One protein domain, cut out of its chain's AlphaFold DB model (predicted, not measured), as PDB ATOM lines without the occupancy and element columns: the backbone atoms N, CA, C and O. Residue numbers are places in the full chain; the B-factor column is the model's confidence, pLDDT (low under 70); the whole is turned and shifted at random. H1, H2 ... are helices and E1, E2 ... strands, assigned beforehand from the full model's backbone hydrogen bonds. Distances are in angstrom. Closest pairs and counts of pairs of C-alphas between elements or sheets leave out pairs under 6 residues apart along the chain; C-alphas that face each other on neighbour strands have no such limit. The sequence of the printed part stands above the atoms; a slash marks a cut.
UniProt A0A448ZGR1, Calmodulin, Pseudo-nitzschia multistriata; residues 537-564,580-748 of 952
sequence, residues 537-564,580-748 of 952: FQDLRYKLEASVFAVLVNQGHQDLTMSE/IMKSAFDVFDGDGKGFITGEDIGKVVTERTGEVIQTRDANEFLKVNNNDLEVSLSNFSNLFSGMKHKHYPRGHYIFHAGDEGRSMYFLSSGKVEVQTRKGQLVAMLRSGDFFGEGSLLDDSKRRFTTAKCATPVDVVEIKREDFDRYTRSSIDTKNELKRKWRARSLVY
ATOM      1  N   PHE A 537      28.500 -54.669  33.209       51.94
ATOM      2  CA  PHE A 537      27.288 -55.413  32.850       51.94
ATOM      3  C   PHE A 537      26.082 -54.490  32.603       51.94
ATOM      4  O   PHE A 537      25.295 -54.717  31.685       51.94
ATOM      5  N   GLN A 538      25.951 -53.418  33.390       55.62
ATOM      6  CA  GLN A 538      24.892 -52.413  33.244       55.62
ATOM      7  C   GLN A 538      25.141 -51.507  32.032       55.62
ATOM      8  O   GLN A 538      24.202 -51.229  31.287       55.62
ATOM      9  N   ASP A 539      26.390 -51.091  31.800       59.25
ATOM     10  CA  ASP A 539      26.794 -50.311  30.624       59.25
ATOM     11  C   ASP A 539      26.497 -51.081  29.328       59.25
ATOM     12  O   ASP A 539      25.978 -50.519  28.360       59.25
ATOM     13  N   LEU A 540      26.761 -52.390  29.321       59.88
ATOM     14  CA  LEU A 540      26.444 -53.281  28.210       59.88
ATOM     15  C   LEU A 540      24.930 -53.463  28.007       59.88
ATOM     16  O   LEU A 540      24.446 -53.272  26.886       59.88
ATOM     17  N   ARG A 541      24.172 -53.753  29.078       60.94
ATOM     18  CA  ARG A 541      22.696 -53.833  29.045       60.94
ATOM     19  C   ARG A 541      22.081 -52.571  28.449       60.94
ATOM     20  O   ARG A 541      21.207 -52.640  27.590       60.94
ATOM     21  N   TYR A 542      22.578 -51.419  28.887       65.44
ATOM     22  CA  TYR A 542      22.132 -50.109  28.444       65.44
ATOM     23  C   TYR A 542      22.367 -49.877  26.942       65.44
ATOM     24  O   TYR A 542      21.454 -49.427  26.250       65.44
ATOM     25  N   LYS A 543      23.553 -50.214  26.412       67.88
ATOM     26  CA  LYS A 543      23.851 -50.105  24.969       67.88
ATOM     27  C   LYS A 543      22.929 -50.995  24.126       67.88
ATOM     28  O   LYS A 543      22.519 -50.601  23.036       67.88
ATOM     29  N   LEU A 544      22.579 -52.169  24.652       67.25
ATOM     30  CA  LEU A 544      21.628 -53.113  24.060       67.25
ATOM     31  C   LEU A 544      20.186 -52.583  24.056       67.25
ATOM     32  O   LEU A 544      19.526 -52.594  23.018       67.25
ATOM     33  N   GLU A 545      19.700 -52.052  25.180       72.06
ATOM     34  CA  GLU A 545      18.395 -51.379  25.234       72.06
ATOM     35  C   GLU A 545      18.359 -50.153  24.298       72.06
ATOM     36  O   GLU A 545      17.361 -49.931  23.606       72.06
ATOM     37  N   ALA A 546      19.456 -49.394  24.199       73.81
ATOM     38  CA  ALA A 546      19.575 -48.245  23.303       73.81
ATOM     39  C   ALA A 546      19.575 -48.632  21.810       73.81
ATOM     40  O   ALA A 546      18.961 -47.927  21.004       73.81
ATOM     41  N   SER A 547      20.208 -49.744  21.417       75.44
ATOM     42  CA  SER A 547      20.197 -50.201  20.019       75.44
ATOM     43  C   SER A 547      18.835 -50.772  19.611       75.44
ATOM     44  O   SER A 547      18.340 -50.441  18.532       75.44
ATOM     45  N   VAL A 548      18.156 -51.524  20.488       77.31
ATOM     46  CA  VAL A 548      16.758 -51.944  20.264       77.31
ATOM     47  C   VAL A 548      15.836 -50.732  20.175       77.31
ATOM     48  O   VAL A 548      15.000 -50.664  19.273       77.31
ATOM     49  N   PHE A 549      16.013 -49.729  21.041       82.31
ATOM     50  CA  PHE A 549      15.278 -48.469  20.953       82.31
ATOM     51  C   PHE A 549      15.496 -47.783  19.597       82.31
ATOM     52  O   PHE A 549      14.521 -47.403  18.949       82.31
ATOM     53  N   ALA A 550      16.740 -47.703  19.115       79.56
ATOM     54  CA  ALA A 550      17.055 -47.170  17.792       79.56
ATOM     55  C   ALA A 550      16.389 -47.975  16.657       79.56
ATOM     56  O   ALA A 550      15.839 -47.374  15.731       79.56
ATOM     57  N   VAL A 551      16.366 -49.313  16.723       79.31
ATOM     58  CA  VAL A 551      15.668 -50.165  15.737       79.31
ATOM     59  C   VAL A 551      14.160 -49.892  15.740       79.31
ATOM     60  O   VAL A 551      13.590 -49.628  14.678       79.31
ATOM     61  N   LEU A 552      13.519 -49.865  16.913       78.56
ATOM     62  CA  LEU A 552      12.085 -49.581  17.065       78.56
ATOM     63  C   LEU A 552      11.719 -48.170  16.566       78.56
ATOM     64  O   LEU A 552      10.728 -47.999  15.848       78.56
ATOM     65  N   VAL A 553      12.536 -47.157  16.886       81.25
ATOM     66  CA  VAL A 553      12.395 -45.783  16.370       81.25
ATOM     67  C   VAL A 553      12.473 -45.765  14.845       81.25
ATOM     68  O   VAL A 553      11.607 -45.163  14.204       81.25
ATOM     69  N   ASN A 554      13.469 -46.427  14.252       76.75
ATOM     70  CA  ASN A 554      13.681 -46.446  12.804       76.75
ATOM     71  C   ASN A 554      12.544 -47.167  12.060       76.75
ATOM     72  O   ASN A 554      11.973 -46.594  11.129       76.75
ATOM     73  N   GLN A 555      12.151 -48.364  12.508       70.75
ATOM     74  CA  GLN A 555      11.081 -49.159  11.888       70.75
ATOM     75  C   GLN A 555       9.688 -48.519  11.995       70.75
ATOM     76  O   GLN A 555       8.865 -48.696  11.090       70.75
ATOM     77  N   GLY A 556       9.421 -47.770  13.075       63.38
ATOM     78  CA  GLY A 556       8.104 -47.203  13.374       63.38
ATOM     79  C   GLY A 556       7.493 -46.429  12.201       63.38
ATOM     80  O   GLY A 556       8.093 -45.475  11.692       63.38
ATOM     81  N   HIS A 557       6.312 -46.861  11.756       60.16
ATOM     82  CA  HIS A 557       5.712 -46.456  10.482       60.16
ATOM     83  C   HIS A 557       5.182 -45.004  10.450       60.16
ATOM     84  O   HIS A 557       5.053 -44.322  11.470       60.16
ATOM     85  N   GLN A 558       4.897 -44.521   9.233       52.44
ATOM     86  CA  GLN A 558       4.470 -43.143   8.929       52.44
ATOM     87  C   GLN A 558       3.035 -43.048   8.349       52.44
ATOM     88  O   GLN A 558       2.630 -41.981   7.896       52.44
ATOM     89  N   ASP A 559       2.257 -44.139   8.365       47.53
ATOM     90  CA  ASP A 559       0.929 -44.270   7.728       47.53
ATOM     91  C   ASP A 559      -0.173 -43.432   8.425       47.53
ATOM     92  O   ASP A 559      -1.033 -43.954   9.140       47.53
ATOM     93  N   LEU A 560      -0.157 -42.110   8.236       50.97
ATOM     94  CA  LEU A 560      -0.940 -41.174   9.051       50.97
ATOM     95  C   LEU A 560      -2.240 -40.643   8.413       50.97
ATOM     96  O   LEU A 560      -2.967 -39.906   9.092       50.97
ATOM     97  N   THR A 561      -2.611 -41.018   7.177       45.47
ATOM     98  CA  THR A 561      -3.970 -40.743   6.667       45.47
ATOM     99  C   THR A 561      -4.900 -41.959   6.679       45.47
ATOM    100  O   THR A 561      -4.539 -43.113   6.438       45.47
ATOM    101  N   MET A 562      -6.189 -41.672   6.893       43.06
ATOM    102  CA  MET A 562      -7.280 -42.651   6.811       43.06
ATOM    103  C   MET A 562      -7.465 -43.242   5.396       43.06
ATOM    104  O   MET A 562      -8.228 -44.198   5.233       43.06
ATOM    105  N   SER A 563      -6.781 -42.688   4.388       42.81
ATOM    106  CA  SER A 563      -6.758 -43.129   2.989       42.81
ATOM    107  C   SER A 563      -5.691 -44.204   2.746       42.81
ATOM    108  O   SER A 563      -6.046 -45.293   2.283       42.81
ATOM    109  N   GLU A 564      -4.418 -43.978   3.114       45.53
ATOM    110  CA  GLU A 564      -3.371 -45.019   2.999       45.53
ATOM    111  C   GLU A 564      -3.729 -46.247   3.845       45.53
ATOM    112  O   GLU A 564      -3.684 -47.385   3.365       45.53
ATOM    113  N   ILE A 580       5.925 -56.138  17.519       67.50
ATOM    114  CA  ILE A 580       7.002 -55.158  17.315       67.50
ATOM    115  C   ILE A 580       8.358 -55.668  17.845       67.50
ATOM    116  O   ILE A 580       9.394 -55.387  17.251       67.50
ATOM    117  N   MET A 581       8.344 -56.517  18.883       66.44
ATOM    118  CA  MET A 581       9.545 -57.205  19.377       66.44
ATOM    119  C   MET A 581      10.068 -58.247  18.386       66.44
ATOM    120  O   MET A 581      11.272 -58.456  18.329       66.44
ATOM    121  N   LYS A 582       9.196 -58.856  17.564       67.56
ATOM    122  CA  LYS A 582       9.641 -59.704  16.454       67.56
ATOM    123  C   LYS A 582      10.284 -58.863  15.349       67.56
ATOM    124  O   LYS A 582      11.348 -59.224  14.883       67.56
ATOM    125  N   SER A 583       9.704 -57.726  14.966       68.81
ATOM    126  CA  SER A 583      10.344 -56.863  13.959       68.81
ATOM    127  C   SER A 583      11.705 -56.325  14.415       68.81
ATOM    128  O   SER A 583      12.596 -56.180  13.583       68.81
ATOM    129  N   ALA A 584      11.901 -56.094  15.718       72.62
ATOM    130  CA  ALA A 584      13.224 -55.824  16.278       72.62
ATOM    131  C   ALA A 584      14.139 -57.064  16.231       72.62
ATOM    132  O   ALA A 584      15.264 -56.959  15.753       72.62
ATOM    133  N   PHE A 585      13.651 -58.233  16.659       71.75
ATOM    134  CA  PHE A 585      14.375 -59.510  16.601       71.75
ATOM    135  C   PHE A 585      14.889 -59.828  15.188       71.75
ATOM    136  O   PHE A 585      16.078 -60.074  15.023       71.75
ATOM    137  N   ASP A 586      14.027 -59.704  14.172       76.44
ATOM    138  CA  ASP A 586      14.311 -59.933  12.745       76.44
ATOM    139  C   ASP A 586      15.397 -58.978  12.164       76.44
ATOM    140  O   ASP A 586      15.769 -59.104  11.000       76.44
ATOM    141  N   VAL A 587      15.887 -57.988  12.933       79.19
ATOM    142  CA  VAL A 587      17.034 -57.119  12.574       79.19
ATOM    143  C   VAL A 587      18.338 -57.557  13.242       79.19
ATOM    144  O   VAL A 587      19.404 -57.332  12.673       79.19
ATOM    145  N   PHE A 588      18.267 -58.173  14.422       76.62
ATOM    146  CA  PHE A 588      19.422 -58.801  15.068       76.62
ATOM    147  C   PHE A 588      19.701 -60.166  14.426       76.62
ATOM    148  O   PHE A 588      20.825 -60.417  14.009       76.62
ATOM    149  N   ASP A 589      18.667 -60.984  14.222       80.81
ATOM    150  CA  ASP A 589      18.685 -62.231  13.439       80.81
ATOM    151  C   ASP A 589      18.753 -61.943  11.918       80.81
ATOM    152  O   ASP A 589      17.899 -62.346  11.128       80.81
ATOM    153  N   GLY A 590      19.751 -61.154  11.502       76.19
ATOM    154  CA  GLY A 590      19.864 -60.587  10.154       76.19
ATOM    155  C   GLY A 590      20.182 -61.597   9.042       76.19
ATOM    156  O   GLY A 590      20.107 -61.247   7.863       76.19
ATOM    157  N   ASP A 591      20.534 -62.830   9.401       77.94
ATOM    158  CA  ASP A 591      20.705 -63.988   8.519       77.94
ATOM    159  C   ASP A 591      19.609 -65.064   8.691       77.94
ATOM    160  O   ASP A 591      19.564 -66.014   7.908       77.94
ATOM    161  N   GLY A 592      18.659 -64.874   9.617       76.06
ATOM    162  CA  GLY A 592      17.436 -65.676   9.725       76.06
ATOM    163  C   GLY A 592      17.629 -67.069  10.330       76.06
ATOM    164  O   GLY A 592      16.937 -68.011   9.929       76.06
ATOM    165  N   LYS A 593      18.557 -67.205  11.284       75.56
ATOM    166  CA  LYS A 593      18.812 -68.416  12.080       75.56
ATOM    167  C   LYS A 593      17.610 -68.798  12.955       75.56
ATOM    168  O   LYS A 593      17.400 -69.978  13.237       75.56
ATOM    169  N   GLY A 594      16.821 -67.812  13.392       68.25
ATOM    170  CA  GLY A 594      15.757 -67.951  14.392       68.25
ATOM    171  C   GLY A 594      16.210 -67.695  15.835       68.25
ATOM    172  O   GLY A 594      15.411 -67.880  16.759       68.25
ATOM    173  N   PHE A 595      17.462 -67.272  16.034       70.25
ATOM    174  CA  PHE A 595      18.092 -66.973  17.322       70.25
ATOM    175  C   PHE A 595      19.180 -65.899  17.164       70.25
ATOM    176  O   PHE A 595      19.762 -65.751  16.093       70.25
ATOM    177  N   ILE A 596      19.450 -65.153  18.237       70.25
ATOM    178  CA  ILE A 596      20.412 -64.041  18.263       70.25
ATOM    179  C   ILE A 596      21.633 -64.428  19.100       70.25
ATOM    180  O   ILE A 596      21.479 -64.847  20.247       70.25
ATOM    181  N   THR A 597      22.833 -64.226  18.552       75.62
ATOM    182  CA  THR A 597      24.118 -64.412  19.252       75.62
ATOM    183  C   THR A 597      24.735 -63.076  19.698       75.62
ATOM    184  O   THR A 597      24.292 -61.994  19.298       75.62
ATOM    185  N   GLY A 598      25.811 -63.116  20.491       66.94
ATOM    186  CA  GLY A 598      26.570 -61.913  20.844       66.94
ATOM    187  C   GLY A 598      27.307 -61.255  19.669       66.94
ATOM    188  O   GLY A 598      27.623 -60.068  19.748       66.94
ATOM    189  N   GLU A 599      27.552 -61.969  18.562       76.38
ATOM    190  CA  GLU A 599      28.134 -61.372  17.345       76.38
ATOM    191  C   GLU A 599      27.093 -60.511  16.624       76.38
ATOM    192  O   GLU A 599      27.357 -59.353  16.290       76.38
ATOM    193  N   ASP A 600      25.879 -61.046  16.490       80.38
ATOM    194  CA  ASP A 600      24.719 -60.352  15.927       80.38
ATOM    195  C   ASP A 600      24.409 -59.064  16.721       80.38
ATOM    196  O   ASP A 600      24.188 -57.993  16.146       80.38
ATOM    197  N   ILE A 601      24.495 -59.134  18.055       74.44
ATOM    198  CA  ILE A 601      24.396 -57.980  18.964       74.44
ATOM    199  C   ILE A 601      25.531 -56.976  18.754       74.44
ATOM    200  O   ILE A 601      25.260 -55.784  18.585       74.44
ATOM    201  N   GLY A 602      26.789 -57.429  18.790       73.94
ATOM    202  CA  GLY A 602      27.956 -56.553  18.675       73.94
ATOM    203  C   GLY A 602      27.934 -55.761  17.368       73.94
ATOM    204  O   GLY A 602      28.154 -54.546  17.366       73.94
ATOM    205  N   LYS A 603      27.549 -56.429  16.275       79.69
ATOM    206  CA  LYS A 603      27.306 -55.824  14.966       79.69
ATOM    207  C   LYS A 603      26.183 -54.784  15.009       79.69
ATOM    208  O   LYS A 603      26.437 -53.622  14.698       79.69
ATOM    209  N   VAL A 604      24.963 -55.161  15.406       78.06
ATOM    210  CA  VAL A 604      23.798 -54.254  15.339       78.06
ATOM    211  C   VAL A 604      23.933 -53.057  16.279       78.06
ATOM    212  O   VAL A 604      23.495 -51.966  15.922       78.06
ATOM    213  N   VAL A 605      24.574 -53.198  17.443       72.19
ATOM    214  CA  VAL A 605      24.865 -52.036  18.297       72.19
ATOM    215  C   VAL A 605      25.869 -51.110  17.606       72.19
ATOM    216  O   VAL A 605      25.565 -49.930  17.429       72.19
ATOM    217  N   THR A 606      26.999 -51.638  17.123       74.94
ATOM    218  CA  THR A 606      28.028 -50.833  16.438       74.94
ATOM    219  C   THR A 606      27.458 -50.096  15.217       74.94
ATOM    220  O   THR A 606      27.736 -48.914  15.027       74.94
ATOM    221  N   GLU A 607      26.589 -50.743  14.430       76.25
ATOM    222  CA  GLU A 607      25.902 -50.145  13.272       76.25
ATOM    223  C   GLU A 607      24.855 -49.065  13.629       76.25
ATOM    224  O   GLU A 607      24.455 -48.301  12.747       76.25
ATOM    225  N   ARG A 608      24.352 -49.007  14.874       70.56
ATOM    226  CA  ARG A 608      23.184 -48.172  15.252       70.56
ATOM    227  C   ARG A 608      23.451 -47.107  16.312       70.56
ATOM    228  O   ARG A 608      22.721 -46.116  16.350       70.56
ATOM    229  N   THR A 609      24.461 -47.285  17.156       63.41
ATOM    230  CA  THR A 609      24.911 -46.272  18.128       63.41
ATOM    231  C   THR A 609      26.302 -45.726  17.805       63.41
ATOM    232  O   THR A 609      26.693 -44.708  18.362       63.41
ATOM    233  N   GLY A 610      27.063 -46.393  16.926       62.09
ATOM    234  CA  GLY A 610      28.484 -46.104  16.707       62.09
ATOM    235  C   GLY A 610      29.396 -46.589  17.843       62.09
ATOM    236  O   GLY A 610      30.614 -46.433  17.757       62.09
ATOM    237  N   GLU A 611      28.842 -47.191  18.902       63.59
ATOM    238  CA  GLU A 611      29.616 -47.731  20.019       63.59
ATOM    239  C   GLU A 611      30.006 -49.191  19.768       63.59
ATOM    240  O   GLU A 611      29.146 -50.060  19.630       63.59
ATOM    241  N   VAL A 612      31.310 -49.480  19.784       66.56
ATOM    242  CA  VAL A 612      31.820 -50.852  19.667       66.56
ATOM    243  C   VAL A 612      31.562 -51.630  20.962       66.56
ATOM    244  O   VAL A 612      32.020 -51.236  22.037       66.56
ATOM    245  N   ILE A 613      30.882 -52.769  20.839       63.56
ATOM    246  CA  ILE A 613      30.829 -53.847  21.841       63.56
ATOM    247  C   ILE A 613      31.700 -54.999  21.340       63.56
ATOM    248  O   ILE A 613      31.680 -55.301  20.146       63.56
ATOM    249  N   GLN A 614      32.448 -55.666  22.223       63.62
ATOM    250  CA  GLN A 614      33.158 -56.886  21.838       63.62
ATOM    251  C   GLN A 614      32.209 -58.085  21.936       63.62
ATOM    252  O   GLN A 614      31.462 -58.218  22.903       63.62
ATOM    253  N   THR A 615      32.273 -58.995  20.962       59.91
ATOM    254  CA  THR A 615      31.427 -60.201  20.882       59.91
ATOM    255  C   THR A 615      31.414 -61.025  22.176       59.91
ATOM    256  O   THR A 615      30.375 -61.567  22.544       59.91
ATOM    257  N   ARG A 616      32.546 -61.087  22.898       58.19
ATOM    258  CA  ARG A 616      32.639 -61.760  24.206       58.19
ATOM    259  C   ARG A 616      31.721 -61.109  25.253       58.19
ATOM    260  O   ARG A 616      30.996 -61.828  25.927       58.19
ATOM    261  N   ASP A 617      31.703 -59.770  25.320       56.81
ATOM    262  CA  ASP A 617      30.964 -59.018  26.335       56.81
ATOM    263  C   ASP A 617      29.462 -59.281  26.096       56.81
ATOM    264  O   ASP A 617      28.722 -59.675  26.993       56.81
ATOM    265  N   ALA A 618      29.023 -59.177  24.835       60.06
ATOM    266  CA  ALA A 618      27.655 -59.495  24.427       60.06
ATOM    267  C   ALA A 618      27.254 -60.954  24.728       60.06
ATOM    268  O   ALA A 618      26.156 -61.184  25.234       60.06
ATOM    269  N   ASN A 619      28.131 -61.927  24.456       59.47
ATOM    270  CA  ASN A 619      27.894 -63.342  24.770       59.47
ATOM    271  C   ASN A 619      27.757 -63.594  26.282       59.47
ATOM    272  O   ASN A 619      26.961 -64.441  26.677       59.47
ATOM    273  N   GLU A 620      28.523 -62.890  27.119       54.66
ATOM    274  CA  GLU A 620      28.421 -62.939  28.585       54.66
ATOM    275  C   GLU A 620      27.040 -62.445  29.056       54.66
ATOM    276  O   GLU A 620      26.340 -63.138  29.795       54.66
ATOM    277  N   PHE A 621      26.588 -61.294  28.544       56.88
ATOM    278  CA  PHE A 621      25.281 -60.725  28.889       56.88
ATOM    279  C   PHE A 621      24.090 -61.615  28.496       56.88
ATOM    280  O   PHE A 621      23.105 -61.665  29.241       56.88
ATOM    281  N   LEU A 622      24.149 -62.318  27.356       54.91
ATOM    282  CA  LEU A 622      23.050 -63.199  26.935       54.91
ATOM    283  C   LEU A 622      22.807 -64.336  27.937       54.91
ATOM    284  O   LEU A 622      21.666 -64.533  28.364       54.91
ATOM    285  N   LYS A 623      23.885 -64.996  28.380       52.94
ATOM    286  CA  LYS A 623      23.844 -66.094  29.359       52.94
ATOM    287  C   LYS A 623      23.221 -65.637  30.674       52.94
ATOM    288  O   LYS A 623      22.244 -66.226  31.121       52.94
ATOM    289  N   VAL A 624      23.706 -64.525  31.235       46.06
ATOM    290  CA  VAL A 624      23.238 -63.983  32.527       46.06
ATOM    291  C   VAL A 624      21.729 -63.689  32.538       46.06
ATOM    292  O   VAL A 624      21.093 -63.793  33.583       46.06
ATOM    293  N   ASN A 625      21.128 -63.340  31.393       44.47
ATOM    294  CA  ASN A 625      19.701 -62.994  31.324       44.47
ATOM    295  C   ASN A 625      18.783 -64.156  30.906       44.47
ATOM    296  O   ASN A 625      17.583 -64.078  31.168       44.47
ATOM    297  N   ASN A 626      19.296 -65.184  30.217       47.47
ATOM    298  CA  ASN A 626      18.469 -66.221  29.581       47.47
ATOM    299  C   ASN A 626      18.995 -67.663  29.732       47.47
ATOM    300  O   ASN A 626      18.362 -68.567  29.196       47.47
ATOM    301  N   ASN A 627      20.109 -67.885  30.435       45.38
ATOM    302  CA  ASN A 627      20.855 -69.150  30.557       45.38
ATOM    303  C   ASN A 627      21.386 -69.751  29.233       45.38
ATOM    304  O   ASN A 627      22.003 -70.805  29.264       45.38
ATOM    305  N   ASP A 628      21.199 -69.081  28.091       52.19
ATOM    306  CA  ASP A 628      21.605 -69.547  26.761       52.19
ATOM    307  C   ASP A 628      22.574 -68.556  26.086       52.19
ATOM    308  O   ASP A 628      22.458 -67.336  26.235       52.19
ATOM    309  N   LEU A 629      23.485 -69.078  25.254       57.72
ATOM    310  CA  LEU A 629      24.279 -68.291  24.291       57.72
ATOM    311  C   LEU A 629      23.446 -67.761  23.108       57.72
ATOM    312  O   LEU A 629      23.864 -66.825  22.424       57.72
ATOM    313  N   GLU A 630      22.290 -68.376  22.857       64.62
ATOM    314  CA  GLU A 630      21.417 -68.130  21.711       64.62
ATOM    315  C   GLU A 630      20.049 -67.639  22.197       64.62
ATOM    316  O   GLU A 630      19.253 -68.392  22.759       64.62
ATOM    317  N   VAL A 631      19.731 -66.363  21.973       60.47
ATOM    318  CA  VAL A 631      18.442 -65.816  22.412       60.47
ATOM    319  C   VAL A 631      17.370 -66.047  21.358       60.47
ATOM    320  O   VAL A 631      17.376 -65.446  20.286       60.47
ATOM    321  N   SER A 632      16.406 -66.897  21.705       62.25
ATOM    322  CA  SER A 632      15.182 -67.130  20.943       62.25
ATOM    323  C   SER A 632      14.175 -65.976  21.077       62.25
ATOM    324  O   SER A 632      14.192 -65.196  22.034       62.25
ATOM    325  N   LEU A 633      13.232 -65.881  20.133       57.25
ATOM    326  CA  LEU A 633      12.220 -64.813  20.091       57.25
ATOM    327  C   LEU A 633      11.338 -64.727  21.357       57.25
ATOM    328  O   LEU A 633      10.846 -63.646  21.678       57.25
ATOM    329  N   SER A 634      11.130 -65.832  22.080       53.81
ATOM    330  CA  SER A 634      10.400 -65.837  23.360       53.81
ATOM    331  C   SER A 634      11.203 -65.247  24.519       53.81
ATOM    332  O   SER A 634      10.612 -64.728  25.460       53.81
ATOM    333  N   ASN A 635      12.531 -65.316  24.439       52.97
ATOM    334  CA  ASN A 635      13.453 -64.938  25.507       52.97
ATOM    335  C   ASN A 635      14.029 -63.522  25.273       52.97
ATOM    336  O   ASN A 635      14.513 -62.866  26.195       52.97
ATOM    337  N   PHE A 636      13.917 -63.006  24.044       59.25
ATOM    338  CA  PHE A 636      14.387 -61.680  23.638       59.25
ATOM    339  C   PHE A 636      13.780 -60.528  24.451       59.25
ATOM    340  O   PHE A 636      14.482 -59.573  24.764       59.25
ATOM    341  N   SER A 637      12.510 -60.610  24.866       56.62
ATOM    342  CA  SER A 637      11.885 -59.570  25.704       56.62
ATOM    343  C   SER A 637      12.529 -59.413  27.086       56.62
ATOM    344  O   SER A 637      12.470 -58.327  27.657       56.62
ATOM    345  N   ASN A 638      13.154 -60.466  27.618       54.25
ATOM    346  CA  ASN A 638      13.646 -60.498  28.999       54.25
ATOM    347  C   ASN A 638      14.936 -59.679  29.180       54.25
ATOM    348  O   ASN A 638      15.207 -59.175  30.269       54.25
ATOM    349  N   LEU A 639      15.697 -59.486  28.096       54.62
ATOM    350  CA  LEU A 639      16.937 -58.705  28.086       54.62
ATOM    351  C   LEU A 639      16.710 -57.235  28.505       54.62
ATOM    352  O   LEU A 639      17.577 -56.617  29.132       54.62
ATOM    353  N   PHE A 640      15.535 -56.683  28.181       61.09
ATOM    354  CA  PHE A 640      15.264 -55.241  28.135       61.09
ATOM    355  C   PHE A 640      14.353 -54.768  29.282       61.09
ATOM    356  O   PHE A 640      13.273 -54.219  29.063       61.09
ATOM    357  N   SER A 641      14.766 -54.998  30.531       54.53
ATOM    358  CA  SER A 641      13.968 -54.699  31.736       54.53
ATOM    359  C   SER A 641      13.485 -53.237  31.877       54.53
ATOM    360  O   SER A 641      12.458 -52.990  32.528       54.53
ATOM    361  N   GLY A 642      14.172 -52.266  31.260       53.38
ATOM    362  CA  GLY A 642      13.742 -50.865  31.186       53.38
ATOM    363  C   GLY A 642      12.527 -50.645  30.272       53.38
ATOM    364  O   GLY A 642      11.747 -49.711  30.478       53.38
ATOM    365  N   MET A 643      12.314 -51.529  29.296       68.19
ATOM    366  CA  MET A 643      11.210 -51.503  28.333       68.19
ATOM    367  C   MET A 643       9.962 -52.201  28.896       68.19
ATOM    368  O   MET A 643       9.635 -53.340  28.565       68.19
ATOM    369  N   LYS A 644       9.227 -51.515  29.777       67.31
ATOM    370  CA  LYS A 644       8.118 -52.129  30.525       67.31
ATOM    371  C   LYS A 644       6.884 -52.390  29.659       67.31
ATOM    372  O   LYS A 644       6.157 -51.468  29.290       67.31
ATOM    373  N   HIS A 645       6.592 -53.666  29.419       70.06
ATOM    374  CA  HIS A 645       5.337 -54.108  28.813       70.06
ATOM    375  C   HIS A 645       4.114 -53.701  29.660       70.06
ATOM    376  O   HIS A 645       4.098 -53.854  30.883       70.06
ATOM    377  N   LYS A 646       3.069 -53.187  29.000       72.44
ATOM    378  CA  LYS A 646       1.787 -52.800  29.606       72.44
ATOM    379  C   LYS A 646       0.604 -53.177  28.721       72.44
ATOM    380  O   LYS A 646       0.563 -52.831  27.541       72.44
ATOM    381  N   HIS A 647      -0.397 -53.813  29.328       80.12
ATOM    382  CA  HIS A 647      -1.686 -54.094  28.704       80.12
ATOM    383  C   HIS A 647      -2.733 -53.053  29.116       80.12
ATOM    384  O   HIS A 647      -2.906 -52.771  30.302       80.12
ATOM    385  N   TYR A 648      -3.495 -52.548  28.148       74.69
ATOM    386  CA  TYR A 648      -4.595 -51.615  28.356       74.69
ATOM    387  C   TYR A 648      -5.907 -52.162  27.766       74.69
ATOM    388  O   TYR A 648      -5.972 -52.473  26.572       74.69
ATOM    389  N   PRO A 649      -6.995 -52.259  28.557       72.12
ATOM    390  CA  PRO A 649      -8.267 -52.776  28.070       72.12
ATOM    391  C   PRO A 649      -8.985 -51.776  27.151       72.12
ATOM    392  O   PRO A 649      -8.790 -50.560  27.214       72.12
ATOM    393  N   ARG A 650      -9.897 -52.290  26.317       86.06
ATOM    394  CA  ARG A 650     -10.706 -51.470  25.404       86.06
ATOM    395  C   ARG A 650     -11.444 -50.347  26.143       86.06
ATOM    396  O   ARG A 650     -12.159 -50.593  27.109       86.06
ATOM    397  N   GLY A 651     -11.342 -49.132  25.613       79.81
ATOM    398  CA  GLY A 651     -11.982 -47.924  26.132       79.81
ATOM    399  C   GLY A 651     -11.170 -47.175  27.191       79.81
ATOM    400  O   GLY A 651     -11.564 -46.062  27.540       79.81
ATOM    401  N   HIS A 652     -10.057 -47.744  27.667       87.62
ATOM    402  CA  HIS A 652      -9.137 -47.094  28.600       87.62
ATOM    403  C   HIS A 652      -8.421 -45.894  27.956       87.62
ATOM    404  O   HIS A 652      -8.317 -45.802  26.730       87.62
ATOM    405  N   TYR A 653      -7.920 -44.983  28.788       88.31
ATOM    406  CA  TYR A 653      -7.132 -43.822  28.380       88.31
ATOM    407  C   TYR A 653      -5.697 -43.996  28.881       88.31
ATOM    408  O   TYR A 653      -5.487 -44.153  30.078       88.31
ATOM    409  N   ILE A 654      -4.722 -43.994  27.971       88.25
ATOM    410  CA  ILE A 654      -3.295 -44.174  28.296       88.25
ATOM    411  C   ILE A 654      -2.722 -42.867  28.868       88.25
ATOM    412  O   ILE A 654      -1.920 -42.891  29.797       88.25
ATOM    413  N   PHE A 655      -3.173 -41.727  28.337       88.56
ATOM    414  CA  PHE A 655      -2.997 -40.389  28.910       88.56
ATOM    415  C   PHE A 655      -4.019 -39.410  28.315       88.56
ATOM    416  O   PHE A 655      -4.568 -39.647  27.231       88.56
ATOM    417  N   HIS A 656      -4.238 -38.290  28.996       84.31
ATOM    418  CA  HIS A 656      -5.060 -37.172  28.546       84.31
ATOM    419  C   HIS A 656      -4.212 -35.976  28.098       84.31
ATOM    420  O   HIS A 656      -3.104 -35.737  28.577       84.31
ATOM    421  N   ALA A 657      -4.764 -35.183  27.182       79.25
ATOM    422  CA  ALA A 657      -4.170 -33.917  26.775       79.25
ATOM    423  C   ALA A 657      -4.151 -32.919  27.952       79.25
ATOM    424  O   ALA A 657      -5.197 -32.578  28.501       79.25
ATOM    425  N   GLY A 658      -2.962 -32.428  28.302       71.44
ATOM    426  CA  GLY A 658      -2.686 -31.575  29.461       71.44
ATOM    427  C   GLY A 658      -1.853 -32.252  30.556       71.44
ATOM    428  O   GLY A 658      -1.201 -31.535  31.324       71.44
ATOM    429  N   ASP A 659      -1.820 -33.589  30.600       78.94
ATOM    430  CA  ASP A 659      -1.038 -34.371  31.570       78.94
ATOM    431  C   ASP A 659       0.469 -34.089  31.452       78.94
ATOM    432  O   ASP A 659       0.964 -33.691  30.395       78.94
ATOM    433  N   GLU A 660       1.225 -34.330  32.524       80.75
ATOM    434  CA  GLU A 660       2.690 -34.278  32.485       80.75
ATOM    435  C   GLU A 660       3.244 -35.554  31.828       80.75
ATOM    436  O   GLU A 660       3.029 -36.670  32.305       80.75
ATOM    437  N   GLY A 661       3.949 -35.406  30.708       77.81
ATOM    438  CA  GLY A 661       4.483 -36.526  29.946       77.81
ATOM    439  C   GLY A 661       5.819 -37.010  30.495       77.81
ATOM    440  O   GLY A 661       6.834 -36.328  30.368       77.81
ATOM    441  N   ARG A 662       5.820 -38.214  31.080       82.62
ATOM    442  CA  ARG A 662       7.013 -38.872  31.650       82.62
ATOM    443  C   ARG A 662       7.397 -40.193  30.975       82.62
ATOM    444  O   ARG A 662       8.345 -40.823  31.427       82.62
ATOM    445  N   SER A 663       6.708 -40.585  29.902       86.56
ATOM    446  CA  SER A 663       6.987 -41.812  29.137       86.56
ATOM    447  C   SER A 663       6.553 -41.684  27.675       86.56
ATOM    448  O   SER A 663       5.647 -40.905  27.373       86.56
ATOM    449  N   MET A 664       7.124 -42.493  26.787       89.62
ATOM    450  CA  MET A 664       6.601 -42.779  25.448       89.62
ATOM    451  C   MET A 664       6.245 -44.266  25.319       89.62
ATOM    452  O   MET A 664       6.640 -45.076  26.158       89.62
ATOM    453  N   TYR A 665       5.484 -44.614  24.282       88.69
ATOM    454  CA  TYR A 665       4.915 -45.946  24.092       88.69
ATOM    455  C   TYR A 665       5.133 -46.447  22.667       88.69
ATOM    456  O   TYR A 665       4.778 -45.750  21.715       88.69
ATOM    457  N   PHE A 666       5.636 -47.671  22.518       86.12
ATOM    458  CA  PHE A 666       5.588 -48.429  21.265       86.12
ATOM    459  C   PHE A 666       4.378 -49.363  21.281       86.12
ATOM    460  O   PHE A 666       4.150 -50.061  22.265       86.12
ATOM    461  N   LEU A 667       3.590 -49.378  20.207       81.31
ATOM    462  CA  LEU A 667       2.338 -50.123  20.114       81.31
ATOM    463  C   LEU A 667       2.609 -51.540  19.592       81.31
ATOM    464  O   LEU A 667       2.753 -51.761  18.392       81.31
ATOM    465  N   SER A 668       2.698 -52.504  20.508       75.00
ATOM    466  CA  SER A 668       2.992 -53.915  20.219       75.00
ATOM    467  C   SER A 668       1.776 -54.683  19.697       75.00
ATOM    468  O   SER A 668       1.943 -55.648  18.956       75.00
ATOM    469  N   SER A 669       0.560 -54.283  20.091       74.31
ATOM    470  CA  SER A 669      -0.698 -54.866  19.611       74.31
ATOM    471  C   SER A 669      -1.880 -53.897  19.776       74.31
ATOM    472  O   SER A 669      -1.879 -53.007  20.629       74.31
ATOM    473  N   GLY A 670      -2.928 -54.083  18.968       77.94
ATOM    474  CA  GLY A 670      -4.182 -53.335  19.081       77.94
ATOM    475  C   GLY A 670      -4.220 -52.020  18.294       77.94
ATOM    476  O   GLY A 670      -3.577 -51.877  17.250       77.94
ATOM    477  N   LYS A 671      -5.079 -51.092  18.743       84.81
ATOM    478  CA  LYS A 671      -5.358 -49.797  18.097       84.81
ATOM    479  C   LYS A 671      -5.624 -48.691  19.116       84.81
ATOM    480  O   LYS A 671      -6.428 -48.881  20.035       84.81
ATOM    481  N   VAL A 672      -5.028 -47.519  18.899       88.00
ATOM    482  CA  VAL A 672      -5.168 -46.335  19.765       88.00
ATOM    483  C   VAL A 672      -5.738 -45.154  18.973       88.00
ATOM    484  O   VAL A 672      -5.160 -44.705  17.986       88.00
ATOM    485  N   GLU A 673      -6.870 -44.629  19.432       88.00
ATOM    486  CA  GLU A 673      -7.429 -43.348  19.007       88.00
ATOM    487  C   GLU A 673      -6.616 -42.207  19.623       88.00
ATOM    488  O   GLU A 673      -6.550 -42.070  20.848       88.00
ATOM    489  N   VAL A 674      -6.034 -41.360  18.776       84.75
ATOM    490  CA  VAL A 674      -5.398 -40.105  19.189       84.75
ATOM    491  C   VAL A 674      -6.420 -38.990  19.022       84.75
ATOM    492  O   VAL A 674      -6.908 -38.757  17.916       84.75
ATOM    493  N   GLN A 675      -6.767 -38.316  20.115       80.06
ATOM    494  CA  GLN A 675      -7.859 -37.342  20.180       80.06
ATOM    495  C   GLN A 675      -7.376 -35.957  20.653       80.06
ATOM    496  O   GLN A 675      -6.404 -35.850  21.404       80.06
ATOM    497  N   THR A 676      -8.069 -34.884  20.259       72.44
ATOM    498  CA  THR A 676      -7.830 -33.525  20.792       72.44
ATOM    499  C   THR A 676      -8.312 -33.378  22.242       72.44
ATOM    500  O   THR A 676      -9.031 -34.234  22.763       72.44
ATOM    501  N   ARG A 677      -8.021 -32.234  22.886       67.56
ATOM    502  CA  ARG A 677      -8.658 -31.821  24.160       67.56
ATOM    503  C   ARG A 677     -10.197 -31.784  24.089       67.56
ATOM    504  O   ARG A 677     -10.852 -31.941  25.112       67.56
ATOM    505  N   LYS A 678     -10.772 -31.608  22.891       67.56
ATOM    506  CA  LYS A 678     -12.224 -31.629  22.619       67.56
ATOM    507  C   LYS A 678     -12.766 -33.036  22.287       67.56
ATOM    508  O   LYS A 678     -13.947 -33.167  21.983       67.56
ATOM    509  N   GLY A 679     -11.932 -34.083  22.304       67.56
ATOM    510  CA  GLY A 679     -12.330 -35.460  21.979       67.56
ATOM    511  C   GLY A 679     -12.512 -35.754  20.483       67.56
ATOM    512  O   GLY A 679     -13.019 -36.817  20.129       67.56
ATOM    513  N   GLN A 680     -12.108 -34.844  19.588       71.75
ATOM    514  CA  GLN A 680     -12.138 -35.083  18.139       71.75
ATOM    515  C   GLN A 680     -11.029 -36.073  17.760       71.75
ATOM    516  O   GLN A 680      -9.891 -35.900  18.193       71.75
ATOM    517  N   LEU A 681     -11.346 -37.090  16.954       75.00
ATOM    518  CA  LEU A 681     -10.393 -38.113  16.508       75.00
ATOM    519  C   LEU A 681      -9.434 -37.553  15.447       75.00
ATOM    520  O   LEU A 681      -9.865 -37.233  14.346       75.00
ATOM    521  N   VAL A 682      -8.142 -37.489  15.759       71.88
ATOM    522  CA  VAL A 682      -7.090 -36.915  14.901       71.88
ATOM    523  C   VAL A 682      -6.348 -37.990  14.097       71.88
ATOM    524  O   VAL A 682      -6.026 -37.783  12.925       71.88
ATOM    525  N   ALA A 683      -6.085 -39.144  14.721       76.81
ATOM    526  CA  ALA A 683      -5.422 -40.296  14.108       76.81
ATOM    527  C   ALA A 683      -5.811 -41.619  14.799       76.81
ATOM    528  O   ALA A 683      -6.352 -41.624  15.905       76.81
ATOM    529  N   MET A 684      -5.528 -42.745  14.139       81.50
ATOM    530  CA  MET A 684      -5.829 -44.105  14.607       81.50
ATOM    531  C   MET A 684      -4.580 -44.982  14.459       81.50
ATOM    532  O   MET A 684      -4.363 -45.574  13.398       81.50
ATOM    533  N   LEU A 685      -3.783 -45.044  15.524       83.06
ATOM    534  CA  LEU A 685      -2.523 -45.788  15.591       83.06
ATOM    535  C   LEU A 685      -2.760 -47.299  15.696       83.06
ATOM    536  O   LEU A 685      -3.835 -47.749  16.114       83.06
ATOM    537  N   ARG A 686      -1.754 -48.083  15.309       83.19
ATOM    538  CA  ARG A 686      -1.786 -49.542  15.130       83.19
ATOM    539  C   ARG A 686      -0.479 -50.194  15.583       83.19
ATOM    540  O   ARG A 686       0.517 -49.522  15.818       83.19
ATOM    541  N   SER A 687      -0.491 -51.524  15.668       76.25
ATOM    542  CA  SER A 687       0.709 -52.355  15.840       76.25
ATOM    543  C   SER A 687       1.864 -51.878  14.942       76.25
ATOM    544  O   SER A 687       1.685 -51.826  13.725       76.25
ATOM    545  N   GLY A 688       3.011 -51.535  15.534       71.62
ATOM    546  CA  GLY A 688       4.183 -50.965  14.848       71.62
ATOM    547  C   GLY A 688       4.337 -49.438  14.959       71.62
ATOM    548  O   GLY A 688       5.424 -48.923  14.706       71.62
ATOM    549  N   ASP A 689       3.300 -48.705  15.370       81.25
ATOM    550  CA  ASP A 689       3.393 -47.262  15.629       81.25
ATOM    551  C   ASP A 689       3.973 -46.965  17.027       81.25
ATOM    552  O   ASP A 689       4.003 -47.820  17.912       81.25
ATOM    553  N   PHE A 690       4.371 -45.715  17.271       87.12
ATOM    554  CA  PHE A 690       4.753 -45.218  18.598       87.12
ATOM    555  C   PHE A 690       4.126 -43.854  18.889       87.12
ATOM    556  O   PHE A 690       3.784 -43.125  17.957       87.12
ATOM    557  N   PHE A 691       3.966 -43.496  20.164       87.19
ATOM    558  CA  PHE A 691       3.327 -42.245  20.582       87.19
ATOM    559  C   PHE A 691       3.757 -41.765  21.978       87.19
ATOM    560  O   PHE A 691       4.146 -42.545  22.845       87.19
ATOM    561  N   GLY A 692       3.622 -40.459  22.226       81.88
ATOM    562  CA  GLY A 692       3.952 -39.813  23.505       81.88
ATOM    563  C   GLY A 692       5.355 -39.194  23.564       81.88
ATOM    564  O   GLY A 692       5.682 -38.527  24.546       81.88
ATOM    565  N   GLU A 693       6.147 -39.347  22.501       84.25
ATOM    566  CA  GLU A 693       7.491 -38.788  22.328       84.25
ATOM    567  C   GLU A 693       7.538 -37.259  22.457       84.25
ATOM    568  O   GLU A 693       8.467 -36.731  23.056       84.25
ATOM    569  N   GLY A 694       6.517 -36.539  21.971       76.25
ATOM    570  CA  GLY A 694       6.526 -35.070  21.934       76.25
ATOM    571  C   GLY A 694       6.758 -34.429  23.304       76.25
ATOM    572  O   GLY A 694       7.576 -33.536  23.435       76.25
ATOM    573  N   SER A 695       6.138 -34.955  24.362       78.94
ATOM    574  CA  SER A 695       6.325 -34.468  25.742       78.94
ATOM    575  C   SER A 695       7.659 -34.870  26.400       78.94
ATOM    576  O   SER A 695       7.948 -34.458  27.529       78.94
ATOM    577  N   LEU A 696       8.444 -35.721  25.730       81.56
ATOM    578  CA  LEU A 696       9.829 -36.025  26.089       81.56
ATOM    579  C   LEU A 696      10.810 -35.113  25.340       81.56
ATOM    580  O   LEU A 696      11.762 -34.644  25.957       81.56
ATOM    581  N   LEU A 697      10.519 -34.833  24.063       74.81
ATOM    582  CA  LEU A 697      11.300 -33.987  23.151       74.81
ATOM    583  C   LEU A 697      11.118 -32.471  23.364       74.81
ATOM    584  O   LEU A 697      12.014 -31.718  23.006       74.81
ATOM    585  N   ASP A 698       9.975 -32.029  23.900       67.56
ATOM    586  CA  ASP A 698       9.619 -30.613  24.072       67.56
ATOM    587  C   ASP A 698       9.693 -30.122  25.535       67.56
ATOM    588  O   ASP A 698       9.310 -30.821  26.485       67.56
ATOM    589  N   ASP A 699      10.115 -28.865  25.697       57.16
ATOM    590  CA  ASP A 699      10.335 -28.188  26.980       57.16
ATOM    591  C   ASP A 699       9.060 -27.969  27.807       57.16
ATOM    592  O   ASP A 699       9.142 -27.864  29.037       57.16
ATOM    593  N   SER A 700       7.868 -27.946  27.192       62.66
ATOM    594  CA  SER A 700       6.607 -27.814  27.942       62.66
ATOM    595  C   SER A 700       6.308 -29.033  28.820       62.66
ATOM    596  O   SER A 700       5.529 -28.932  29.775       62.66
ATOM    597  N   LYS A 701       6.906 -30.193  28.495       66.75
ATOM    598  CA  LYS A 701       6.755 -31.492  29.181       66.75
ATOM    599  C   LYS A 701       5.304 -31.980  29.303       66.75
ATOM    600  O   LYS A 701       5.024 -32.867  30.110       66.75
ATOM    601  N   ARG A 702       4.360 -31.443  28.516       74.31
ATOM    602  CA  ARG A 702       2.927 -31.784  28.589       74.31
ATOM    603  C   ARG A 702       2.435 -32.582  27.388       74.31
ATOM    604  O   ARG A 702       2.939 -32.462  26.279       74.31
ATOM    605  N   ARG A 703       1.415 -33.412  27.608       75.69
ATOM    606  CA  ARG A 703       0.714 -34.152  26.550       75.69
ATOM    607  C   ARG A 703      -0.159 -33.197  25.728       75.69
ATOM    608  O   ARG A 703      -1.066 -32.574  26.274       75.69
ATOM    609  N   PHE A 704       0.050 -33.133  24.418       67.94
ATOM    610  CA  PHE A 704      -0.779 -32.320  23.512       67.94
ATOM    611  C   PHE A 704      -2.103 -33.011  23.142       67.94
ATOM    612  O   PHE A 704      -3.150 -32.371  23.028       67.94
ATOM    613  N   THR A 705      -2.069 -34.338  23.005       77.31
ATOM    614  CA  THR A 705      -3.198 -35.192  22.613       77.31
ATOM    615  C   THR A 705      -3.634 -36.127  23.743       77.31
ATOM    616  O   THR A 705      -2.922 -36.328  24.723       77.31
ATOM    617  N   THR A 706      -4.831 -36.692  23.605       82.94
ATOM    618  CA  THR A 706      -5.370 -37.765  24.450       82.94
ATOM    619  C   THR A 706      -5.217 -39.092  23.707       82.94
ATOM    620  O   THR A 706      -5.587 -39.167  22.536       82.94
ATOM    621  N   ALA A 707      -4.716 -40.138  24.362       89.00
ATOM    622  CA  ALA A 707      -4.547 -41.470  23.777       89.00
ATOM    623  C   ALA A 707      -5.559 -42.457  24.382       89.00
ATOM    624  O   ALA A 707      -5.548 -42.689  25.593       89.00
ATOM    625  N   LYS A 708      -6.433 -43.044  23.554       89.38
ATOM    626  CA  LYS A 708      -7.529 -43.929  23.987       89.38
ATOM    627  C   LYS A 708      -7.513 -45.280  23.268       89.38
ATOM    628  O   LYS A 708      -7.433 -45.342  22.048       89.38
ATOM    629  N   CYS A 709      -7.660 -46.375  24.003       89.00
ATOM    630  CA  CYS A 709      -7.635 -47.735  23.462       89.00
ATOM    631  C   CYS A 709      -8.944 -48.068  22.715       89.00
ATOM    632  O   CYS A 709      -9.996 -48.242  23.336       89.00
ATOM    633  N   ALA A 710      -8.901 -48.186  21.384       83.56
ATOM    634  CA  ALA A 710     -10.070 -48.539  20.561       83.56
ATOM    635  C   ALA A 710     -10.409 -50.041  20.635       83.56
ATOM    636  O   ALA A 710     -11.574 -50.449  20.542       83.56
ATOM    637  N   THR A 711      -9.374 -50.856  20.838       83.06
ATOM    638  CA  THR A 711      -9.382 -52.296  21.144       83.06
ATOM    639  C   THR A 711      -8.675 -52.513  22.494       83.06
ATOM    640  O   THR A 711      -8.200 -51.534  23.068       83.06
ATOM    641  N   PRO A 712      -8.548 -53.745  23.024       74.94
ATOM    642  CA  PRO A 712      -7.419 -54.054  23.902       74.94
ATOM    643  C   PRO A 712      -6.106 -53.716  23.179       74.94
ATOM    644  O   PRO A 712      -6.050 -53.795  21.944       74.94
ATOM    645  N   VAL A 713      -5.107 -53.271  23.928       79.12
ATOM    646  CA  VAL A 713      -3.863 -52.685  23.420       79.12
ATOM    647  C   VAL A 713      -2.703 -53.164  24.282       79.12
ATOM    648  O   VAL A 713      -2.776 -53.066  25.503       79.12
ATOM    649  N   ASP A 714      -1.632 -53.618  23.644       75.81
ATOM    650  CA  ASP A 714      -0.372 -53.956  24.304       75.81
ATOM    651  C   ASP A 714       0.689 -52.954  23.858       75.81
ATOM    652  O   ASP A 714       0.828 -52.691  22.658       75.81
ATOM    653  N   VAL A 715       1.425 -52.382  24.808       81.75
ATOM    654  CA  VAL A 715       2.516 -51.440  24.535       81.75
ATOM    655  C   VAL A 715       3.779 -51.801  25.298       81.75
ATOM    656  O   VAL A 715       3.723 -52.416  26.361       81.75
ATOM    657  N   VAL A 716       4.911 -51.328  24.789       81.56
ATOM    658  CA  VAL A 716       6.149 -51.152  25.551       81.56
ATOM    659  C   VAL A 716       6.215 -49.691  25.998       81.56
ATOM    660  O   VAL A 716       6.211 -48.795  25.154       81.56
ATOM    661  N   GLU A 717       6.244 -49.437  27.308       85.25
ATOM    662  CA  GLU A 717       6.491 -48.112  27.889       85.25
ATOM    663  C   GLU A 717       7.991 -47.897  28.127       85.25
ATOM    664  O   GLU A 717       8.650 -48.711  28.770       85.25
ATOM    665  N   ILE A 718       8.499 -46.749  27.678       85.00
ATOM    666  CA  ILE A 718       9.843 -46.250  27.993       85.00
ATOM    667  C   ILE A 718       9.684 -44.922  28.727       85.00
ATOM    668  O   ILE A 718       9.029 -44.006  28.218       85.00
ATOM    669  N   LYS A 719      10.250 -44.795  29.930       81.56
ATOM    670  CA  LYS A 719      10.144 -43.570  30.736       81.56
ATOM    671  C   LYS A 719      11.160 -42.516  30.298       81.56
ATOM    672  O   LYS A 719      12.139 -42.825  29.632       81.56
ATOM    673  N   ARG A 720      10.996 -41.288  30.795       82.50
ATOM    674  CA  ARG A 720      11.979 -40.200  30.679       82.50
ATOM    675  C   ARG A 720      13.362 -40.592  31.217       82.50
ATOM    676  O   ARG A 720      14.344 -40.322  30.550       82.50
ATOM    677  N   GLU A 721      13.449 -41.253  32.374       75.62
ATOM    678  CA  GLU A 721      14.740 -41.646  32.983       75.62
ATOM    679  C   GLU A 721      15.563 -42.635  32.125       75.62
ATOM    680  O   GLU A 721      16.789 -42.679  32.233       75.62
ATOM    681  N   ASP A 722      14.896 -43.353  31.218       76.19
ATOM    682  CA  ASP A 722      15.492 -44.342  30.319       76.19
ATOM    683  C   ASP A 722      15.673 -43.747  28.904       76.19
ATOM    684  O   ASP A 722      16.753 -43.822  28.325       76.19
ATOM    685  N   PHE A 723      14.670 -43.018  28.398       83.25
ATOM    686  CA  PHE A 723      14.710 -42.231  27.154       83.25
ATOM    687  C   PHE A 723      15.825 -41.180  27.145       83.25
ATOM    688  O   PHE A 723      16.601 -41.107  26.190       83.25
ATOM    689  N   ASP A 724      15.936 -40.385  28.217       78.44
ATOM    690  CA  ASP A 724      16.988 -39.378  28.381       78.44
ATOM    691  C   ASP A 724      18.368 -40.047  28.446       78.44
ATOM    692  O   ASP A 724      19.368 -39.354  28.287       78.44
ATOM    693  N   ARG A 725      18.436 -41.361  28.716       72.56
ATOM    694  CA  ARG A 725      19.650 -42.176  28.642       72.56
ATOM    695  C   ARG A 725      19.892 -42.608  27.193       72.56
ATOM    696  O   ARG A 725      20.832 -42.101  26.599       72.56
ATOM    697  N   TYR A 726      19.011 -43.416  26.588       78.88
ATOM    698  CA  TYR A 726      19.190 -43.972  25.231       78.88
ATOM    699  C   TYR A 726      19.438 -42.902  24.144       78.88
ATOM    700  O   TYR A 726      20.109 -43.164  23.149       78.88
ATOM    701  N   THR A 727      18.915 -41.682  24.324       75.12
ATOM    702  CA  THR A 727      19.134 -40.546  23.405       75.12
ATOM    703  C   THR A 727      20.455 -39.788  23.616       75.12
ATOM    704  O   THR A 727      20.775 -38.922  22.804       75.12
ATOM    705  N   ARG A 728      21.250 -40.108  24.651       68.44
ATOM    706  CA  ARG A 728      22.637 -39.619  24.812       68.44
ATOM    707  C   ARG A 728      23.656 -40.462  24.047       68.44
ATOM    708  O   ARG A 728      24.627 -39.897  23.568       68.44
ATOM    709  N   SER A 729      23.440 -41.775  23.914       58.81
ATOM    710  CA  SER A 729      24.316 -42.675  23.135       58.81
ATOM    711  C   SER A 729      24.021 -42.683  21.631       58.81
ATOM    712  O   SER A 729      24.758 -43.290  20.866       58.81
ATOM    713  N   SER A 730      22.940 -42.045  21.174       67.81
ATOM    714  CA  SER A 730      22.639 -41.910  19.745       67.81
ATOM    715  C   SER A 730      21.929 -40.585  19.462       67.81
ATOM    716  O   SER A 730      20.703 -40.465  19.588       67.81
ATOM    717  N   ILE A 731      22.717 -39.586  19.054       68.44
ATOM    718  CA  ILE A 731      22.211 -38.285  18.595       68.44
ATOM    719  C   ILE A 731      21.317 -38.449  17.354       68.44
ATOM    720  O   ILE A 731      20.253 -37.836  17.273       68.44
ATOM    721  N   ASP A 732      21.662 -39.378  16.460       73.00
ATOM    722  CA  ASP A 732      20.874 -39.708  15.268       73.00
ATOM    723  C   ASP A 732      19.478 -40.225  15.625       73.00
ATOM    724  O   ASP A 732      18.488 -39.801  15.030       73.00
ATOM    725  N   THR A 733      19.364 -41.075  16.651       79.00
ATOM    726  CA  THR A 733      18.065 -41.569  17.137       79.00
ATOM    727  C   THR A 733      17.224 -40.435  17.733       79.00
ATOM    728  O   THR A 733      16.017 -40.370  17.484       79.00
ATOM    729  N   LYS A 734      17.843 -39.492  18.462       78.88
ATOM    730  CA  LYS A 734      17.173 -38.270  18.954       78.88
ATOM    731  C   LYS A 734      16.671 -37.407  17.785       78.88
ATOM    732  O   LYS A 734      15.535 -36.931  17.819       78.88
ATOM    733  N   ASN A 735      17.472 -37.247  16.735       73.94
ATOM    734  CA  ASN A 735      17.148 -36.417  15.572       73.94
ATOM    735  C   ASN A 735      16.100 -37.075  14.647       73.94
ATOM    736  O   ASN A 735      15.193 -36.395  14.161       73.94
ATOM    737  N   GLU A 736      16.122 -38.403  14.487       78.25
ATOM    738  CA  GLU A 736      15.044 -39.192  13.866       78.25
ATOM    739  C   GLU A 736      13.722 -39.023  14.631       78.25
ATOM    740  O   GLU A 736      12.682 -38.753  14.026       78.25
ATOM    741  N   LEU A 737      13.752 -39.085  15.968       79.00
ATOM    742  CA  LEU A 737      12.584 -38.839  16.820       79.00
ATOM    743  C   LEU A 737      12.025 -37.420  16.660       79.00
ATOM    744  O   LEU A 737      10.821 -37.279  16.423       79.00
ATOM    745  N   LYS A 738      12.874 -36.378  16.716       74.31
ATOM    746  CA  LYS A 738      12.473 -34.987  16.414       74.31
ATOM    747  C   LYS A 738      11.789 -34.908  15.048       74.31
ATOM    748  O   LYS A 738      10.708 -34.334  14.934       74.31
ATOM    749  N   ARG A 739      12.388 -35.508  14.014       72.56
ATOM    750  CA  ARG A 739      11.903 -35.477  12.624       72.56
ATOM    751  C   ARG A 739      10.564 -36.201  12.448       72.56
ATOM    752  O   ARG A 739       9.636 -35.602  11.897       72.56
ATOM    753  N   LYS A 740      10.406 -37.424  12.973       74.38
ATOM    754  CA  LYS A 740       9.121 -38.156  12.952       74.38
ATOM    755  C   LYS A 740       8.034 -37.426  13.751       74.38
ATOM    756  O   LYS A 740       6.896 -37.351  13.284       74.38
ATOM    757  N   TRP A 741       8.363 -36.828  14.899       74.00
ATOM    758  CA  TRP A 741       7.415 -36.035  15.695       74.00
ATOM    759  C   TRP A 741       6.988 -34.727  15.004       74.00
ATOM    760  O   TRP A 741       5.786 -34.444  14.927       74.00
ATOM    761  N   ARG A 742       7.940 -33.958  14.444       68.94
ATOM    762  CA  ARG A 742       7.681 -32.735  13.652       68.94
ATOM    763  C   ARG A 742       6.726 -33.050  12.481       68.94
ATOM    764  O   ARG A 742       5.726 -32.354  12.302       68.94
ATOM    765  N   ALA A 743       6.965 -34.138  11.740       67.00
ATOM    766  CA  ALA A 743       6.099 -34.578  10.637       67.00
ATOM    767  C   ALA A 743       4.696 -35.022  11.106       67.00
ATOM    768  O   ALA A 743       3.679 -34.584  10.564       67.00
ATOM    769  N   ARG A 744       4.623 -35.852  12.155       72.19
ATOM    770  CA  ARG A 744       3.361 -36.355  12.727       72.19
ATOM    771  C   ARG A 744       2.456 -35.230  13.229       72.19
ATOM    772  O   ARG A 744       1.254 -35.245  12.959       72.19
ATOM    773  N   SER A 745       3.032 -34.236  13.902       67.31
ATOM    774  CA  SER A 745       2.303 -33.072  14.422       67.31
ATOM    775  C   SER A 745       1.689 -32.230  13.297       67.31
ATOM    776  O   SER A 745       0.549 -31.778  13.417       67.31
ATOM    777  N   LEU A 746       2.368 -32.125  12.147       64.75
ATOM    778  CA  LEU A 746       1.805 -31.502  10.948       64.75
ATOM    779  C   LEU A 746       0.633 -32.304  10.358       64.75
ATOM    780  O   LEU A 746      -0.375 -31.706   9.990       64.75
ATOM    781  N   VAL A 747       0.702 -33.641  10.292       66.31
ATOM    782  CA  VAL A 747      -0.437 -34.450   9.800       66.31
ATOM    783  C   VAL A 747      -1.633 -34.370  10.752       66.31
ATOM    784  O   VAL A 747      -2.774 -34.279  10.300       66.31
ATOM    785  N   TYR A 748      -1.392 -34.326  12.063       70.50
ATOM    786  CA  TYR A 748      -2.436 -34.092  13.063       70.50
ATOM    787  C   TYR A 748      -3.128 -32.739  12.846       70.50
ATOM    788  O   TYR A 748      -4.358 -32.665  12.851       70.50
TER     789      TYR A 748
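Overview. This is residues 537 to 564 and 580 to 748 of the 952 residues of the protein "Calmodulin" of Pseudo-nitzschia multistriata (UniProt A0A448ZGR1). Two lobes stand end to end in an elongated domain: in one, the helices H2, H3 and H4 pack on H1, with the short H5 beside H2 and H4; the other is built of two small antiparallel sheets joined through tight links. From a start beside H1, the long helix H8 reaches along the strand lobe to one edge of it, and H7 leads from strand E7 back to H1. The 197 printed residues hold eight named helices and seven named strands, in the order H1 H2 H3 H4 H5 E1 E2 E3 E4 E5 H6 E6 E7 H7 H8, a mixed class of helices and strands. The sheets run E2 E6 E4 E5 and E1 E7 E3. The whole is compact, with a radius of gyration of the C-alphas of 17.1 A and spans of 54 by 32 by 28 A.

Along the chain. Find C-alpha 537 at (27.288, -55.413, 32.850); from there H1, residues 537 to 555, runs 27.2 A to C-alpha 555 at (11.081, -49.159, 11.888). Past the cut come H2, residues 580 to 588, H3, residues 598 to 609, 16.0 A long, H4, residues 615 to 626, 16.7 A long, and H5, residues 636 to 639. The strands follow: E1, residues 644 to 648, E2, residues 653 to 655, E3, residues 663 to 669, 17.9 A long, E4, residues 671 to 675, and E5, residues 681 to 686. Then read H6, residues 694 to 697, E6, residues 706 to 709, E7, residues 713 to 719, 18.2 A long, and H7, residues 720 to 726. H8, residues 731 to 748, runs 25.6 A to C-alpha 748 at (-2.436, -34.092, 13.063).

Arrangement. Start at H1, the hub, which touches five helices; helix packing is mostly crossed. H3 touches it at a steep tilt of 64 degrees, closest at the C-alphas of Ser 547 and Val 605, 5.3 A apart. H4 touches H1 about perpendicular, at 90 degrees, closest at the C-alphas of Phe 537 and Phe 621, 6.9 A. H2 touches H1 with the C-alphas of Val 551 and Ala 584 closest, 6.2 A. H5 touches H4, with the C-alphas of Asn 625 and Leu 639 closest, 6.0 A. H7 touches H1, closest at the C-alphas of Ala 546 and Tyr 726, 4.7 A. H8 touches H1 with its residues 733 to 737 alone, closest at the C-alphas of Ala 550 and Thr 733, 5.7 A. In the strongly twisted sheet E1 E7 E3, look for N 646 and O 715, 2.8 A, and N 666 and O 716, 2.9 A. H2, H6 and H7 only graze this sheet, with residues 580 to 582, 694 to 696 and 720 to 725. In the other sheet, N 654 and O 707 are 2.8 A apart, N 673 and O 708 2.8 A, and in the hairpin E4 and E5 N 672 and O 685 3.0 A. H8 only grazes this sheet with residues 744 to 748. E5, H6 and E6 form a split strand-helix-strand unit, two strands running the same way with E4 between them, its crossover right-handed. Every O i to N i+4 pair is within hydrogen-bond range in H1, H3 and H8; H2 has 3 of 5, H4 7 of 8, H7 2 of 3, and H5 and H6 are too short for such a pair.

Size, cuts and confidence. The C-alphas farthest apart are those of Arg 616 and Lys 678, 54.1 A. Residues 565 to 579 are not printed, and C-alphas 564 and 580 stand 20.4 A apart across the cut. Of the links that are printed whole, none is long. Mean pLDDT of the printed part is 71.4; 76 residues are under 70, among them residues 609 to 644.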